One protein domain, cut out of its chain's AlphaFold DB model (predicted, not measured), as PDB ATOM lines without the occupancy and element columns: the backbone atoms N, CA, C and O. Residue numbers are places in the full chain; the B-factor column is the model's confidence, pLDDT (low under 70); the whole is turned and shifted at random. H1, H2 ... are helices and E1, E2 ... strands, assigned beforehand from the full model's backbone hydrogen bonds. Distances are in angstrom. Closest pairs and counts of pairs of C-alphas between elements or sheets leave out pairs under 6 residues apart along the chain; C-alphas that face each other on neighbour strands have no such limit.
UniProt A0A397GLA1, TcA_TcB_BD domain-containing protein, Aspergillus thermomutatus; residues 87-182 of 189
ATOM      1  N   LYS A  87     181.321 306.264 200.620       88.19
ATOM      2  CA  LYS A  87     181.881 305.531 201.763       88.19
ATOM      3  C   LYS A  87     181.922 304.027 201.497       88.19
ATOM      4  O   LYS A  87     182.889 303.373 201.882       88.19
ATOM      5  N   ASN A  88     180.894 303.490 200.843       90.75
ATOM      6  CA  ASN A  88     180.763 302.054 200.590       90.75
ATOM      7  C   ASN A  88     181.371 301.614 199.245       90.75
ATOM      8  O   ASN A  88     182.004 300.561 199.178       90.75
ATOM      9  N   ASP A  89     181.247 302.421 198.188       90.50
ATOM     10  CA  ASP A  89     181.687 302.078 196.826       90.50
ATOM     11  C   ASP A  89     183.167 302.400 196.548       90.50
ATOM     12  O   ASP A  89     183.750 301.861 195.595       90.50
ATOM     13  N   TYR A  90     183.762 303.281 197.361       92.06
ATOM     14  CA  TYR A  90     185.146 303.765 197.260       92.06
ATOM     15  C   TYR A  90     185.821 303.828 198.635       92.06
ATOM     16  O   TYR A  90     186.450 304.822 198.991       92.06
ATOM     17  N   LEU A  91     185.683 302.761 199.427       91.31
ATOM     18  CA  LEU A  91     186.129 302.725 200.821       91.31
ATOM     19  C   LEU A  91     187.582 303.209 200.999       91.31
ATOM     20  O   LEU A  91     187.843 304.096 201.806       91.31
ATOM     21  N   SER A  92     188.541 302.674 200.239       90.19
ATOM     22  CA  SER A  92     189.964 303.033 200.365       90.19
ATOM     23  C   SER A  92     190.260 304.500 200.061       90.19
ATOM     24  O   SER A  92     191.080 305.129 200.729       90.19
ATOM     25  N   GLU A  93     189.618 305.041 199.037       91.12
ATOM     26  CA  GLU A  93     189.765 306.414 198.591       91.12
ATOM     27  C   GLU A  93     189.059 307.357 199.560       91.12
ATOM     28  O   GLU A  93     189.619 308.394 199.903       91.12
ATOM     29  N   TRP A  94     187.899 306.950 200.079       88.69
ATOM     30  CA  TRP A  94     187.167 307.651 201.125       88.69
ATOM     31  C   TRP A  94     188.025 307.845 202.379       88.69
ATOM     32  O   TRP A  94     188.183 308.967 202.852       88.69
ATOM     33  N   TRP A  95     188.683 306.788 202.867       86.19
ATOM     34  CA  TRP A  95     189.597 306.895 204.014       86.19
ATOM     35  C   TRP A  95     190.779 307.839 203.760       86.19
ATOM     36  O   TRP A  95     191.289 308.461 204.693       86.19
ATOM     37  N   ARG A  96     191.226 307.977 202.505       85.94
ATOM     38  CA  ARG A  96     192.320 308.893 202.148       85.94
ATOM     39  C   ARG A  96     191.898 310.356 202.201       85.94
ATOM     40  O   ARG A  96     192.748 311.173 202.559       85.94
ATOM     41  N   VAL A  97     190.623 310.673 201.950       85.94
ATOM     42  CA  VAL A  97     190.090 312.051 201.959       85.94
ATOM     43  C   VAL A  97     190.473 312.805 203.228       85.94
ATOM     44  O   VAL A  97     190.917 313.945 203.135       85.94
ATOM     45  N   ALA A  98     190.403 312.169 204.400       79.25
ATOM     46  CA  ALA A  98     190.756 312.800 205.677       79.25
ATOM     47  C   ALA A  98     192.219 313.292 205.744       79.25
ATOM     48  O   ALA A  98     192.552 314.181 206.522       79.25
ATOM     49  N   SER A  99     193.108 312.710 204.932       81.62
ATOM     50  CA  SER A  99     194.533 313.058 204.880       81.62
ATOM     51  C   SER A  99     194.915 313.918 203.676       81.62
ATOM     52  O   SER A  99     195.786 314.778 203.794       81.62
ATOM     53  N   THR A 100     194.292 313.681 202.522       85.00
ATOM     54  CA  THR A 100     194.664 314.292 201.238       85.00
ATOM     55  C   THR A 100     193.711 315.404 200.812       85.00
ATOM     56  O   THR A 100     194.068 316.208 199.954       85.00
ATOM     57  N   GLY A 101     192.501 315.455 201.374       86.62
ATOM     58  CA  GLY A 101     191.425 316.347 200.941       86.62
ATOM     59  C   GLY A 101     190.858 316.004 199.558       86.62
ATOM     60  O   GLY A 101     190.171 316.822 198.945       86.62
ATOM     61  N   CYS A 102     191.182 314.826 199.020       89.25
ATOM     62  CA  CYS A 102     190.701 314.380 197.720       89.25
ATOM     63  C   CYS A 102     190.597 312.857 197.620       89.25
ATOM     64  O   CYS A 102     191.346 312.121 198.264       89.25
ATOM     65  N   MET A 103     189.687 312.401 196.762       91.81
ATOM     66  CA  MET A 103     189.511 311.007 196.367       91.81
ATOM     67  C   MET A 103     189.360 310.898 194.857       91.81
ATOM     68  O   MET A 103     188.865 311.818 194.208       91.81
ATOM     69  N   THR A 104     189.741 309.754 194.301       92.56
ATOM     70  CA  THR A 104     189.588 309.488 192.871       92.56
ATOM     71  C   THR A 104     188.496 308.450 192.651       92.56
ATOM     72  O   THR A 104     188.547 307.346 193.184       92.56
ATOM     73  N   LEU A 105     187.503 308.803 191.844       91.25
ATOM     74  CA  LEU A 105     186.403 307.947 191.428       91.25
ATOM     75  C   LEU A 105     186.817 307.195 190.160       91.25
ATOM     76  O   LEU A 105     186.699 307.691 189.039       91.25
ATOM     77  N   HIS A 106     187.354 305.994 190.349       90.75
ATOM     78  CA  HIS A 106     187.742 305.096 189.262       90.75
ATOM     79  C   HIS A 106     186.568 304.235 188.784       90.75
ATOM     80  O   HIS A 106     185.791 303.739 189.601       90.75
ATOM     81  N   HIS A 107     186.491 303.969 187.478       87.94
ATOM     82  CA  HIS A 107     185.552 303.004 186.890       87.94
ATOM     83  C   HIS A 107     184.076 303.258 187.250       87.94
ATOM     84  O   HIS A 107     183.368 302.356 187.712       87.94
ATOM     85  N   ILE A 108     183.611 304.502 187.095       87.88
ATOM     86  CA  ILE A 108     182.194 304.839 187.313       87.88
ATOM     87  C   ILE A 108     181.322 304.071 186.306       87.88
ATOM     88  O   ILE A 108     180.277 303.530 186.666       87.88
ATOM     89  N   ASP A 109     181.799 303.929 185.067       86.69
ATOM     90  CA  ASP A 109     181.197 303.124 183.999       86.69
ATOM     91  C   ASP A 109     180.892 301.672 184.410       86.69
ATOM     92  O   ASP A 109     179.844 301.129 184.061       86.69
ATOM     93  N   GLN A 110     181.762 301.046 185.205       87.94
ATOM     94  CA  GLN A 110     181.571 299.668 185.665       87.94
ATOM     95  C   GLN A 110     180.515 299.535 186.765       87.94
ATOM     96  O   GLN A 110     180.013 298.431 186.994       87.94
ATOM     97  N   ARG A 111     180.161 300.632 187.438       86.31
ATOM     98  CA  ARG A 111     179.129 300.648 188.484       86.31
ATOM     99  C   ARG A 111     177.741 300.956 187.934       86.31
ATOM    100  O   ARG A 111     176.752 300.664 188.601       86.31
ATOM    101  N   LEU A 112     177.654 301.443 186.696       84.50
ATOM    102  CA  LEU A 112     176.377 301.606 186.013       84.50
ATOM    103  C   LEU A 112     175.626 300.264 185.917       84.50
ATOM    104  O   LEU A 112     176.254 299.195 185.820       84.50
ATOM    105  N   PRO A 113     174.281 300.289 185.903       80.75
ATOM    106  CA  PRO A 113     173.478 299.118 185.578       80.75
ATOM    107  C   PRO A 113     173.965 298.451 184.290       80.75
ATOM    108  O   PRO A 113     174.377 299.130 183.355       80.75
ATOM    109  N   PHE A 114     173.897 297.119 184.213       81.12
ATOM    110  CA  PHE A 114     174.495 296.358 183.107       81.12
ATOM    111  C   PHE A 114     174.079 296.858 181.710       81.12
ATOM    112  O   PHE A 114     174.914 296.937 180.809       81.12
ATOM    113  N   TRP A 115     172.815 297.255 181.546       78.00
ATOM    114  CA  TRP A 115     172.285 297.800 180.292       78.00
ATOM    115  C   TRP A 115     172.976 299.106 179.857       78.00
ATOM    116  O   TRP A 115     173.115 299.353 178.662       78.00
ATOM    117  N   ALA A 116     173.478 299.897 180.808       79.38
ATOM    118  CA  ALA A 116     174.190 301.153 180.590       79.38
ATOM    119  C   ALA A 116     175.720 300.985 180.514       79.38
ATOM    120  O   ALA A 116     176.436 301.958 180.348       79.38
ATOM    121  N   ARG A 117     176.284 299.775 180.600       83.25
ATOM    122  CA  ARG A 117     177.755 299.614 180.537       83.25
ATOM    123  C   ARG A 117     178.328 299.640 179.123       83.25
ATOM    124  O   ARG A 117     179.523 299.829 178.942       83.25
ATOM    125  N   ARG A 118     177.497 299.382 178.108       75.94
ATOM    126  CA  ARG A 118     177.933 299.289 176.699       75.94
ATOM    127  C   ARG A 118     177.868 300.615 175.945       75.94
ATOM    128  O   ARG A 118     178.429 300.716 174.858       75.94
ATOM    129  N   GLY A 119     177.152 301.597 176.483       72.69
ATOM    130  CA  GLY A 119     177.049 302.928 175.893       72.69
ATOM    131  C   GLY A 119     178.144 303.866 176.398       72.69
ATOM    132  O   GLY A 119     178.819 303.586 177.386       72.69
ATOM    133  N   ARG A 120     178.292 305.005 175.723       72.06
ATOM    134  CA  ARG A 120     179.065 306.141 176.229       72.06
ATOM    135  C   ARG A 120     178.097 307.089 176.916       72.06
ATOM    136  O   ARG A 120     177.140 307.531 176.285       72.06
ATOM    137  N   PHE A 121     178.349 307.382 178.184       73.44
ATOM    138  CA  PHE A 121     177.492 308.248 178.983       73.44
ATOM    139  C   PHE A 121     178.278 309.468 179.433       73.44
ATOM    140  O   PHE A 121     179.391 309.352 179.951       73.44
ATOM    141  N   THR A 122     177.661 310.625 179.232       74.56
ATOM    142  CA  THR A 122     178.041 311.891 179.846       74.56
ATOM    143  C   THR A 122     176.944 312.253 180.837       74.56
ATOM    144  O   THR A 122     175.758 312.053 180.573       74.56
ATOM    145  N   SER A 123     177.319 312.732 182.018       75.75
ATOM    146  CA  SER A 123     176.329 313.200 182.986       75.75
ATOM    147  C   SER A 123     175.803 314.571 182.572       75.75
ATOM    148  O   SER A 123     176.563 315.420 182.111       75.75
ATOM    149  N   GLU A 124     174.516 314.827 182.783       75.62
ATOM    150  CA  GLU A 124     173.958 316.169 182.572       75.62
ATOM    151  C   GLU A 124     174.040 317.039 183.823       75.62
ATOM    152  O   GLU A 124     174.358 318.218 183.723       75.62
ATOM    153  N   ASN A 125     173.776 316.442 184.987       78.69
ATOM    154  CA  ASN A 125     173.806 317.099 186.285       78.69
ATOM    155  C   ASN A 125     174.565 316.215 187.270       78.69
ATOM    156  O   ASN A 125     174.359 315.000 187.295       78.69
ATOM    157  N   ILE A 126     175.407 316.828 188.098       86.38
ATOM    158  CA  ILE A 126     176.056 316.159 189.224       86.38
ATOM    159  C   ILE A 126     175.620 316.868 190.499       86.38
ATOM    160  O   ILE A 126     175.611 318.100 190.578       86.38
ATOM    161  N   SER A 127     175.267 316.082 191.508       88.81
ATOM    162  CA  SER A 127     174.995 316.581 192.848       88.81
ATOM    163  C   SER A 127     175.739 315.738 193.872       88.81
ATOM    164  O   SER A 127     175.798 314.517 193.745       88.81
ATOM    165  N   LEU A 128     176.292 316.398 194.882       89.81
ATOM    166  CA  LEU A 128     176.860 315.771 196.066       89.81
ATOM    167  C   LEU A 128     175.905 315.994 197.231       89.81
ATOM    168  O   LEU A 128     175.475 317.119 197.473       89.81
ATOM    169  N   LEU A 129     175.619 314.923 197.960       90.94
ATOM    170  CA  LEU A 129     174.975 314.973 199.264       90.94
ATOM    171  C   LEU A 129     176.021 314.582 200.303       90.94
ATOM    172  O   LEU A 129     176.595 313.497 200.209       90.94
ATOM    173  N   ILE A 130     176.292 315.461 201.264       89.31
ATOM    174  CA  ILE A 130     177.318 315.239 202.286       89.31
ATOM    175  C   ILE A 130     176.797 315.596 203.677       89.31
ATOM    176  O   ILE A 130     175.999 316.517 203.845       89.31
ATOM    177  N   THR A 131     177.237 314.831 204.670       86.12
ATOM    178  CA  THR A 131     177.007 315.082 206.093       86.12
ATOM    179  C   THR A 131     178.203 314.522 206.883       86.12
ATOM    180  O   THR A 131     178.712 313.464 206.488       86.12
ATOM    181  N   PRO A 132     178.688 315.188 207.951       85.00
ATOM    182  CA  PRO A 132     178.263 316.501 208.462       85.00
ATOM    183  C   PRO A 132     178.646 317.664 207.523       85.00
ATOM    184  O   PRO A 132     179.154 317.442 206.423       85.00
ATOM    185  N   GLU A 133     178.354 318.909 207.923       81.38
ATOM    186  CA  GLU A 133     178.716 320.105 207.146       81.38
ATOM    187  C   GLU A 133     180.227 320.122 206.847       81.38
ATOM    188  O   GLU A 133     181.030 319.980 207.774       81.38
ATOM    189  N   PRO A 134     180.640 320.275 205.577       78.44
ATOM    190  CA  PRO A 134     182.052 320.308 205.229       78.44
ATOM    191  C   PRO A 134     182.714 321.572 205.790       78.44
ATOM    192  O   PRO A 134     182.162 322.665 205.697       78.44
ATOM    193  N   SER A 135     183.935 321.448 206.316       76.06
ATOM    194  CA  SER A 135     184.652 322.562 206.961       76.06
ATOM    195  C   SER A 135     185.070 323.677 205.992       76.06
ATOM    196  O   SER A 135     185.272 324.817 206.407       76.06
ATOM    197  N   ALA A 136     185.178 323.373 204.694       79.88
ATOM    198  CA  ALA A 136     185.405 324.357 203.637       79.88
ATOM    199  C   ALA A 136     184.501 324.078 202.419       79.88
ATOM    200  O   ALA A 136     184.954 323.480 201.439       79.88
ATOM    201  N   PRO A 137     183.231 324.526 202.445       76.75
ATOM    202  CA  PRO A 137     182.269 324.287 201.365       76.75
ATOM    203  C   PRO A 137     182.742 324.806 199.996       76.75
ATOM    204  O   PRO A 137     182.495 324.178 198.972       76.75
ATOM    205  N   GLY A 138     183.476 325.927 199.978       76.62
ATOM    206  CA  GLY A 138     183.993 326.548 198.750       76.62
ATOM    207  C   GLY A 138     185.161 325.809 198.082       76.62
ATOM    208  O   GLY A 138     185.455 326.073 196.918       76.62
ATOM    209  N   ASP A 139     185.799 324.868 198.785       82.88
ATOM    210  CA  ASP A 139     186.905 324.061 198.247       82.88
ATOM    211  C   ASP A 139     186.403 322.785 197.542       82.88
ATOM    212  O   ASP A 139     187.200 322.032 196.974       82.88
ATOM    213  N   ILE A 140     185.088 322.529 197.561       89.44
ATOM    214  CA  ILE A 140     184.491 321.352 196.933       89.44
ATOM    215  C   ILE A 140     184.514 321.520 195.415       89.44
ATOM    216  O   ILE A 140     183.870 322.405 194.850       89.44
ATOM    217  N   LYS A 141     185.242 320.636 194.734       90.88
ATOM    218  CA  LYS A 141     185.359 320.655 193.272       90.88
ATOM    219  C   LYS A 141     185.572 319.267 192.688       90.88
ATOM    220  O   LYS A 141     186.053 318.355 193.361       90.88
ATOM    221  N   ILE A 142     185.238 319.135 191.411       90.56
ATOM    222  CA  ILE A 142     185.490 317.945 190.607       90.56
ATOM    223  C   ILE A 142     186.508 318.313 189.533       90.56
ATOM    224  O   ILE A 142     186.284 319.216 188.727       90.56
ATOM    225  N   THR A 143     187.620 317.590 189.518       90.88
ATOM    226  CA  THR A 143     188.667 317.705 188.510       90.88
ATOM    227  C   THR A 143     188.600 316.490 187.599       90.88
ATOM    228  O   THR A 143     188.649 315.344 188.047       90.88
ATOM    229  N   ILE A 144     188.502 316.748 186.299       88.38
ATOM    230  CA  ILE A 144     188.444 315.721 185.264       88.38
ATOM    231  C   ILE A 144     189.601 315.980 184.294       88.38
ATOM    232  O   ILE A 144     189.755 317.114 183.834       88.38
ATOM    233  N   PRO A 145     190.422 314.968 183.957       86.88
ATOM    234  CA  PRO A 145     191.502 315.132 182.990       86.88
ATOM    235  C   PRO A 145     191.009 315.745 181.671       86.88
ATOM    236  O   PRO A 145     190.113 315.208 181.025       86.88
ATOM    237  N   GLY A 146     191.607 316.868 181.264       82.38
ATOM    238  CA  GLY A 146     191.252 317.565 180.019       82.38
ATOM    239  C   GLY A 146     190.078 318.546 180.122       82.38
ATOM    240  O   GLY A 146     189.682 319.105 179.103       82.38
ATOM    241  N   GLN A 147     189.547 318.797 181.323       84.50
ATOM    242  CA  GLN A 147     188.505 319.792 181.578       84.50
ATOM    243  C   GLN A 147     188.931 320.745 182.707       84.50
ATOM    244  O   GLN A 147     189.731 320.382 183.568       84.50
ATOM    245  N   ALA A 148     188.417 321.978 182.692       86.12
ATOM    246  CA  ALA A 148     188.584 322.905 183.809       86.12
ATOM    247  C   ALA A 148     187.885 322.373 185.070       86.12
ATOM    248  O   ALA A 148     186.859 321.696 184.973       86.12
ATOM    249  N   ASP A 149     188.431 322.710 186.239       88.75
ATOM    250  CA  ASP A 149     187.845 322.342 187.527       88.75
ATOM    251  C   ASP A 149     186.391 322.825 187.628       88.75
ATOM    252  O   ASP A 149     186.080 323.991 187.374       88.75
ATOM    253  N   ILE A 150     185.498 321.914 188.014       89.12
ATOM    254  CA  ILE A 150     184.082 322.207 188.215       89.12
ATOM    255  C   ILE A 150     183.865 322.442 189.706       89.12
ATOM    256  O   ILE A 150     183.958 321.510 190.506       89.12
ATOM    257  N   HIS A 151     183.585 323.683 190.087       89.69
ATOM    258  CA  HIS A 151     183.358 324.056 191.482       89.69
ATOM    259  C   HIS A 151     181.921 323.751 191.907       89.69
ATOM    260  O   HIS A 151     180.981 324.033 191.167       89.69
ATOM    261  N   GLY A 152     181.758 323.174 193.097       87.62
ATOM    262  CA  GLY A 152     180.450 322.929 193.691       87.62
ATOM    263  C   GLY A 152     179.845 324.218 194.241       87.62
ATOM    264  O   GLY A 152     180.523 324.990 194.916       87.62
ATOM    265  N   ALA A 153     178.561 324.437 193.976       87.75
ATOM    266  CA  ALA A 153     177.752 325.469 194.608       87.75
ATOM    267  C   ALA A 153     176.756 324.812 195.568       87.75
ATOM    268  O   ALA A 153     176.090 323.842 195.201       87.75
ATOM    269  N   GLU A 154     176.657 325.325 196.793       87.56
ATOM    270  CA  GLU A 154     175.654 324.864 197.751       87.56
ATOM    271  C   GLU A 154     174.240 325.142 197.211       87.56
ATOM    272  O   GLU A 154     173.930 326.248 196.773       87.56
ATOM    273  N   ASP A 155     173.395 324.115 197.231       86.44
ATOM    274  CA  ASP A 155     172.025 324.089 196.710       86.44
ATOM    275  C   ASP A 155     171.054 323.613 197.807       86.44
ATOM    276  O   ASP A 155     170.189 322.755 197.609       86.44
ATOM    277  N   GLY A 156     171.250 324.142 199.016       87.62
ATOM    278  CA  GLY A 156     170.402 323.889 200.176       87.62
ATOM    279  C   GLY A 156     170.640 322.541 200.858       87.62
ATOM    280  O   GLY A 156     171.738 321.983 200.854       87.62
ATOM    281  N   LYS A 157     169.585 322.031 201.504       86.50
ATOM    282  CA  LYS A 157     169.625 320.819 202.334       86.50
ATOM    283  C   LYS A 157     168.559 319.815 201.923       86.50
ATOM    284  O   LYS A 157     167.452 320.191 201.539       86.50
ATOM    285  N   LEU A 158     168.884 318.537 202.069       83.31
ATOM    286  CA  LEU A 158     167.961 317.415 201.951       83.31
ATOM    287  C   LEU A 158     167.989 316.623 203.264       83.31
ATOM    288  O   LEU A 158     168.865 315.787 203.473       83.31
ATOM    289  N   GLY A 159     167.052 316.915 204.170       88.06
ATOM    290  CA  GLY A 159     167.127 316.416 205.547       88.06
ATOM    291  C   GLY A 159     168.404 316.918 206.232       88.06
ATOM    292  O   GLY A 159     168.668 318.120 206.223       88.06
ATOM    293  N   ASP A 160     169.211 315.994 206.755       87.38
ATOM    294  CA  ASP A 160     170.495 316.288 207.413       87.38
ATOM    295  C   ASP A 160     171.684 316.396 206.438       87.38
ATOM    296  O   ASP A 160     172.822 316.629 206.855       87.38
ATOM    297  N   TYR A 161     171.442 316.215 205.136       87.62
ATOM    298  CA  TYR A 161     172.471 316.299 204.104       87.62
ATOM    299  C   TYR A 161     172.542 317.701 203.507       87.62
ATOM    300  O   TYR A 161     171.528 318.276 203.106       87.62
ATOM    301  N   PHE A 162     173.758 318.215 203.362       88.88
ATOM    302  CA  PHE A 162     174.048 319.397 202.561       88.88
ATOM    303  C   PHE A 162     174.148 318.990 201.098       88.88
ATOM    304  O   PHE A 162     174.827 318.014 200.762       88.88
ATOM    305  N   LYS A 163     173.461 319.730 200.230       90.56
ATOM    306  CA  LYS A 163     173.445 319.475 198.797       90.56
ATOM    307  C   LYS A 163     174.367 320.460 198.098       90.56
ATOM    308  O   LYS A 163     174.208 321.665 198.240       90.56
ATOM    309  N   PHE A 164     175.280 319.946 197.286       90.19
ATOM    310  CA  PHE A 164     176.092 320.737 196.367       90.19
ATOM    311  C   PHE A 164     175.768 320.336 194.936       90.19
ATOM    312  O   PHE A 164     175.635 319.149 194.634       90.19
ATOM    313  N   THR A 165     175.653 321.313 194.047       89.25
ATOM    314  CA  THR A 165     175.478 321.100 192.608       89.25
ATOM    315  C   THR A 165     176.718 321.560 191.865       89.25
ATOM    316  O   THR A 165     177.345 322.550 192.231       89.25
ATOM    317  N   PHE A 166     177.089 320.827 190.821       87.69
ATOM    318  CA  PHE A 166     178.255 321.149 190.006       87.69
ATOM    319  C   PHE A 166     177.762 321.620 188.637       87.69
ATOM    320  O   PHE A 166     177.321 320.791 187.834       87.69
ATOM    321  N   PRO A 167     177.757 322.939 188.375       77.50
ATOM    322  CA  PRO A 167     177.277 323.480 187.119       77.50
ATOM    323  C   PRO A 167     178.256 323.153 185.988       77.50
ATOM    324  O   PRO A 167     179.460 323.365 186.096       77.50
ATOM    325  N   GLY A 168     177.713 322.683 184.870       70.06
ATOM    326  CA  GLY A 168     178.482 322.319 183.684       70.06
ATOM    327  C   GLY A 168     178.368 320.832 183.382       70.06
ATOM    328  O   GLY A 168     178.487 319.992 184.266       70.06
ATOM    329  N   LYS A 169     178.126 320.504 182.111       67.25
ATOM    330  CA  LYS A 169     178.102 319.118 181.640       67.25
ATOM    331  C   LYS A 169     179.545 318.611 181.593       67.25
ATOM    332  O   LYS A 169     180.340 319.192 180.848       67.25
ATOM    333  N   PRO A 170     179.921 317.564 182.342       67.31
ATOM    334  CA  PRO A 170     181.191 316.896 182.129       67.31
ATOM    335  C   PRO A 170     181.276 316.422 180.690       67.31
ATOM    336  O   PRO A 170     180.378 315.749 180.181       67.31
ATOM    337  N   VAL A 171     182.360 316.806 180.030       64.69
ATOM    338  CA  VAL A 171     182.619 316.428 178.639       64.69
ATOM    339  C   VAL A 171     183.340 315.075 178.581       64.69
ATOM    340  O   VAL A 171     183.432 314.467 177.517       64.69
ATOM    341  N   ALA A 172     183.820 314.567 179.719       68.38
ATOM    342  CA  ALA A 172     184.485 313.275 179.799       68.38
ATOM    343  C   ALA A 172     183.512 312.112 180.007       68.38
ATOM    344  O   ALA A 172     182.487 312.221 180.680       68.38
ATOM    345  N   GLU A 173     183.895 310.963 179.457       74.94
ATOM    346  CA  GLU A 173     183.204 309.696 179.669       74.94
ATOM    347  C   GLU A 173     183.339 309.234 181.128       74.94
ATOM    348  O   GLU A 173     184.377 309.440 181.765       74.94
ATOM    349  N   ALA A 174     182.325 308.521 181.628       77.81
ATOM    350  CA  ALA A 174     182.327 307.897 182.958       77.81
ATOM    351  C   ALA A 174     183.462 306.868 183.186       77.81
ATOM    352  O   ALA A 174     183.705 306.440 184.311       77.81
ATOM    353  N   SER A 175     184.158 306.447 182.127       80.62
ATOM    354  CA  SER A 175     185.351 305.592 182.199       80.62
ATOM    355  C   SER A 175     186.607 306.352 182.650       80.62
ATOM    356  O   SER A 175     187.569 305.744 183.123       80.62
ATOM    357  N   THR A 176     186.610 307.681 182.517       85.25
ATOM    358  CA  THR A 176     187.732 308.537 182.916       85.25
ATOM    359  C   THR A 176     187.763 308.646 184.442       85.25
ATOM    360  O   THR A 176     186.702 308.792 185.046       85.25
ATOM    361  N   PRO A 177     188.934 308.596 185.102       88.69
ATOM    362  CA  PRO A 177     189.008 308.812 186.542       88.69
ATOM    363  C   PRO A 177     188.662 310.264 186.877       88.69
ATOM    364  O   PRO A 177     189.271 311.189 186.337       88.69
ATOM    365  N   TRP A 178     187.684 310.463 187.758       90.31
ATOM    366  CA  TRP A 178     187.291 311.793 188.226       90.31
ATOM    367  C   TRP A 178     187.866 312.017 189.616       90.31
ATOM    368  O   TRP A 178     187.712 311.166 190.486       90.31
ATOM    369  N   THR A 179     188.509 313.152 189.851       91.81
ATOM    370  CA  THR A 179     189.040 313.488 191.173       91.81
ATOM    371  C   THR A 179     188.071 314.416 191.875       91.81
ATOM    372  O   THR A 179     187.789 315.513 191.403       91.81
ATOM    373  N   MET A 180     187.569 313.979 193.019       90.75
ATOM    374  CA  MET A 180     186.719 314.777 193.876       90.75
ATOM    375  C   MET A 180     187.547 315.365 195.011       90.75
ATOM    376  O   MET A 180     188.215 314.640 195.747       90.75
ATOM    377  N   HIS A 181     187.497 316.681 195.153       90.19
ATOM    378  CA  HIS A 181     188.127 317.403 196.246       90.19
ATOM    379  C   HIS A 181     187.067 317.693 197.302       90.19
ATOM    380  O   HIS A 181     186.082 318.374 197.028       90.19
ATOM    381  N   ILE A 182     187.265 317.137 198.493       85.94
ATOM    382  CA  ILE A 182     186.419 317.352 199.665       85.94
ATOM    383  C   ILE A 182     187.371 317.581 200.822       85.94
ATOM    384  O   ILE A 182     188.138 316.692 201.197       85.94
TER     385      ILE A 182
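AT A GLANCE: This is residues 87 to 182 of the 189 residues of the protein "TcA_TcB_BD domain-containing protein" of Aspergillus thermomutatus (UniProt A0A397GLA1). Two small three-stranded sheets, E1-E6-E3 and E2-E5-E4, stand partly face to face; on one side residues 150 to 151 pair with E3 and the chain then goes on into E4, while the other side, between E1 and E2, is open. Helix H1 packs beside E1, and the stretch 112 to 125 after the short H2 loops out at one end of the longest axis. The printed part has 96 residues, with two named helices and six named strands in the order H1 E1 H2 E2 E3 E4 E5 E6; both sheets are antiparallel. The class is mixed, helices and strands, with 42 residues, under half, in named elements. The whole is compact, with a radius of gyration of the C-alphas of 13.6 A and spans of 38 by 28 by 28 A.

IN THESE COORDINATES: Find C-alpha 91 at (186.129, 302.725, 200.821); from there H1 runs 14.4 A to residue 100. E1 is residues 102 to 105, and H2 is residues 108 to 111. E2, residues 126 to 130, begins at C-alpha 126 at (176.056, 316.159, 189.224) and is 13.2 A long. E3 is residues 141 to 143. E4, residues 153 to 158, spans 14.7 A, and E5, residues 161 to 166, spans 16.0 A. E6, residues 178 to 181, ends at C-alpha 181 at (188.127, 317.403, 196.246).

HOW THE PARTS SIT: Look first at E6, the inner strand between E1 and E3. It is antiparallel to E1 at 157 degrees, with N 105 and O 178 2.7 A apart, and to E3 at 149 degrees, with N 143 and O 179 2.8 A apart. H1 is on this sheet at a height over the sheet of 4.6 A, beside the strands and, only just, over none, with 2 of its C-alphas falling on E1; the closest C-alphas of H1 and E1, Glu 93 and Met 103, are 5.1 A apart. H2 is not on either sheet. In the other sheet, E5 is antiparallel to E2, with N 128 and O 164 2.8 A apart, and forms a hairpin with E4, with N 155 and O 163 2.8 A apart. Between the sheets, E3 and E5 have their closest C-alphas, Lys 141 and Phe 166, 7.8 A apart, while E2 and E6 are apart. In H1, 4 of 6 O i to N i+4 pairs are within hydrogen-bond range; H2 is too short for one.

THE WHOLE: The two C-alphas farthest apart, those of Arg 118 and Ser 135, are 38.8 A apart. The printed part has no cut. Two links are long: H2 to E2, 14 residues, and E5 to E6, 11 residues. The model's mean pLDDT of the printed part is 84.4; look for values under 70 at residues 169 to 172.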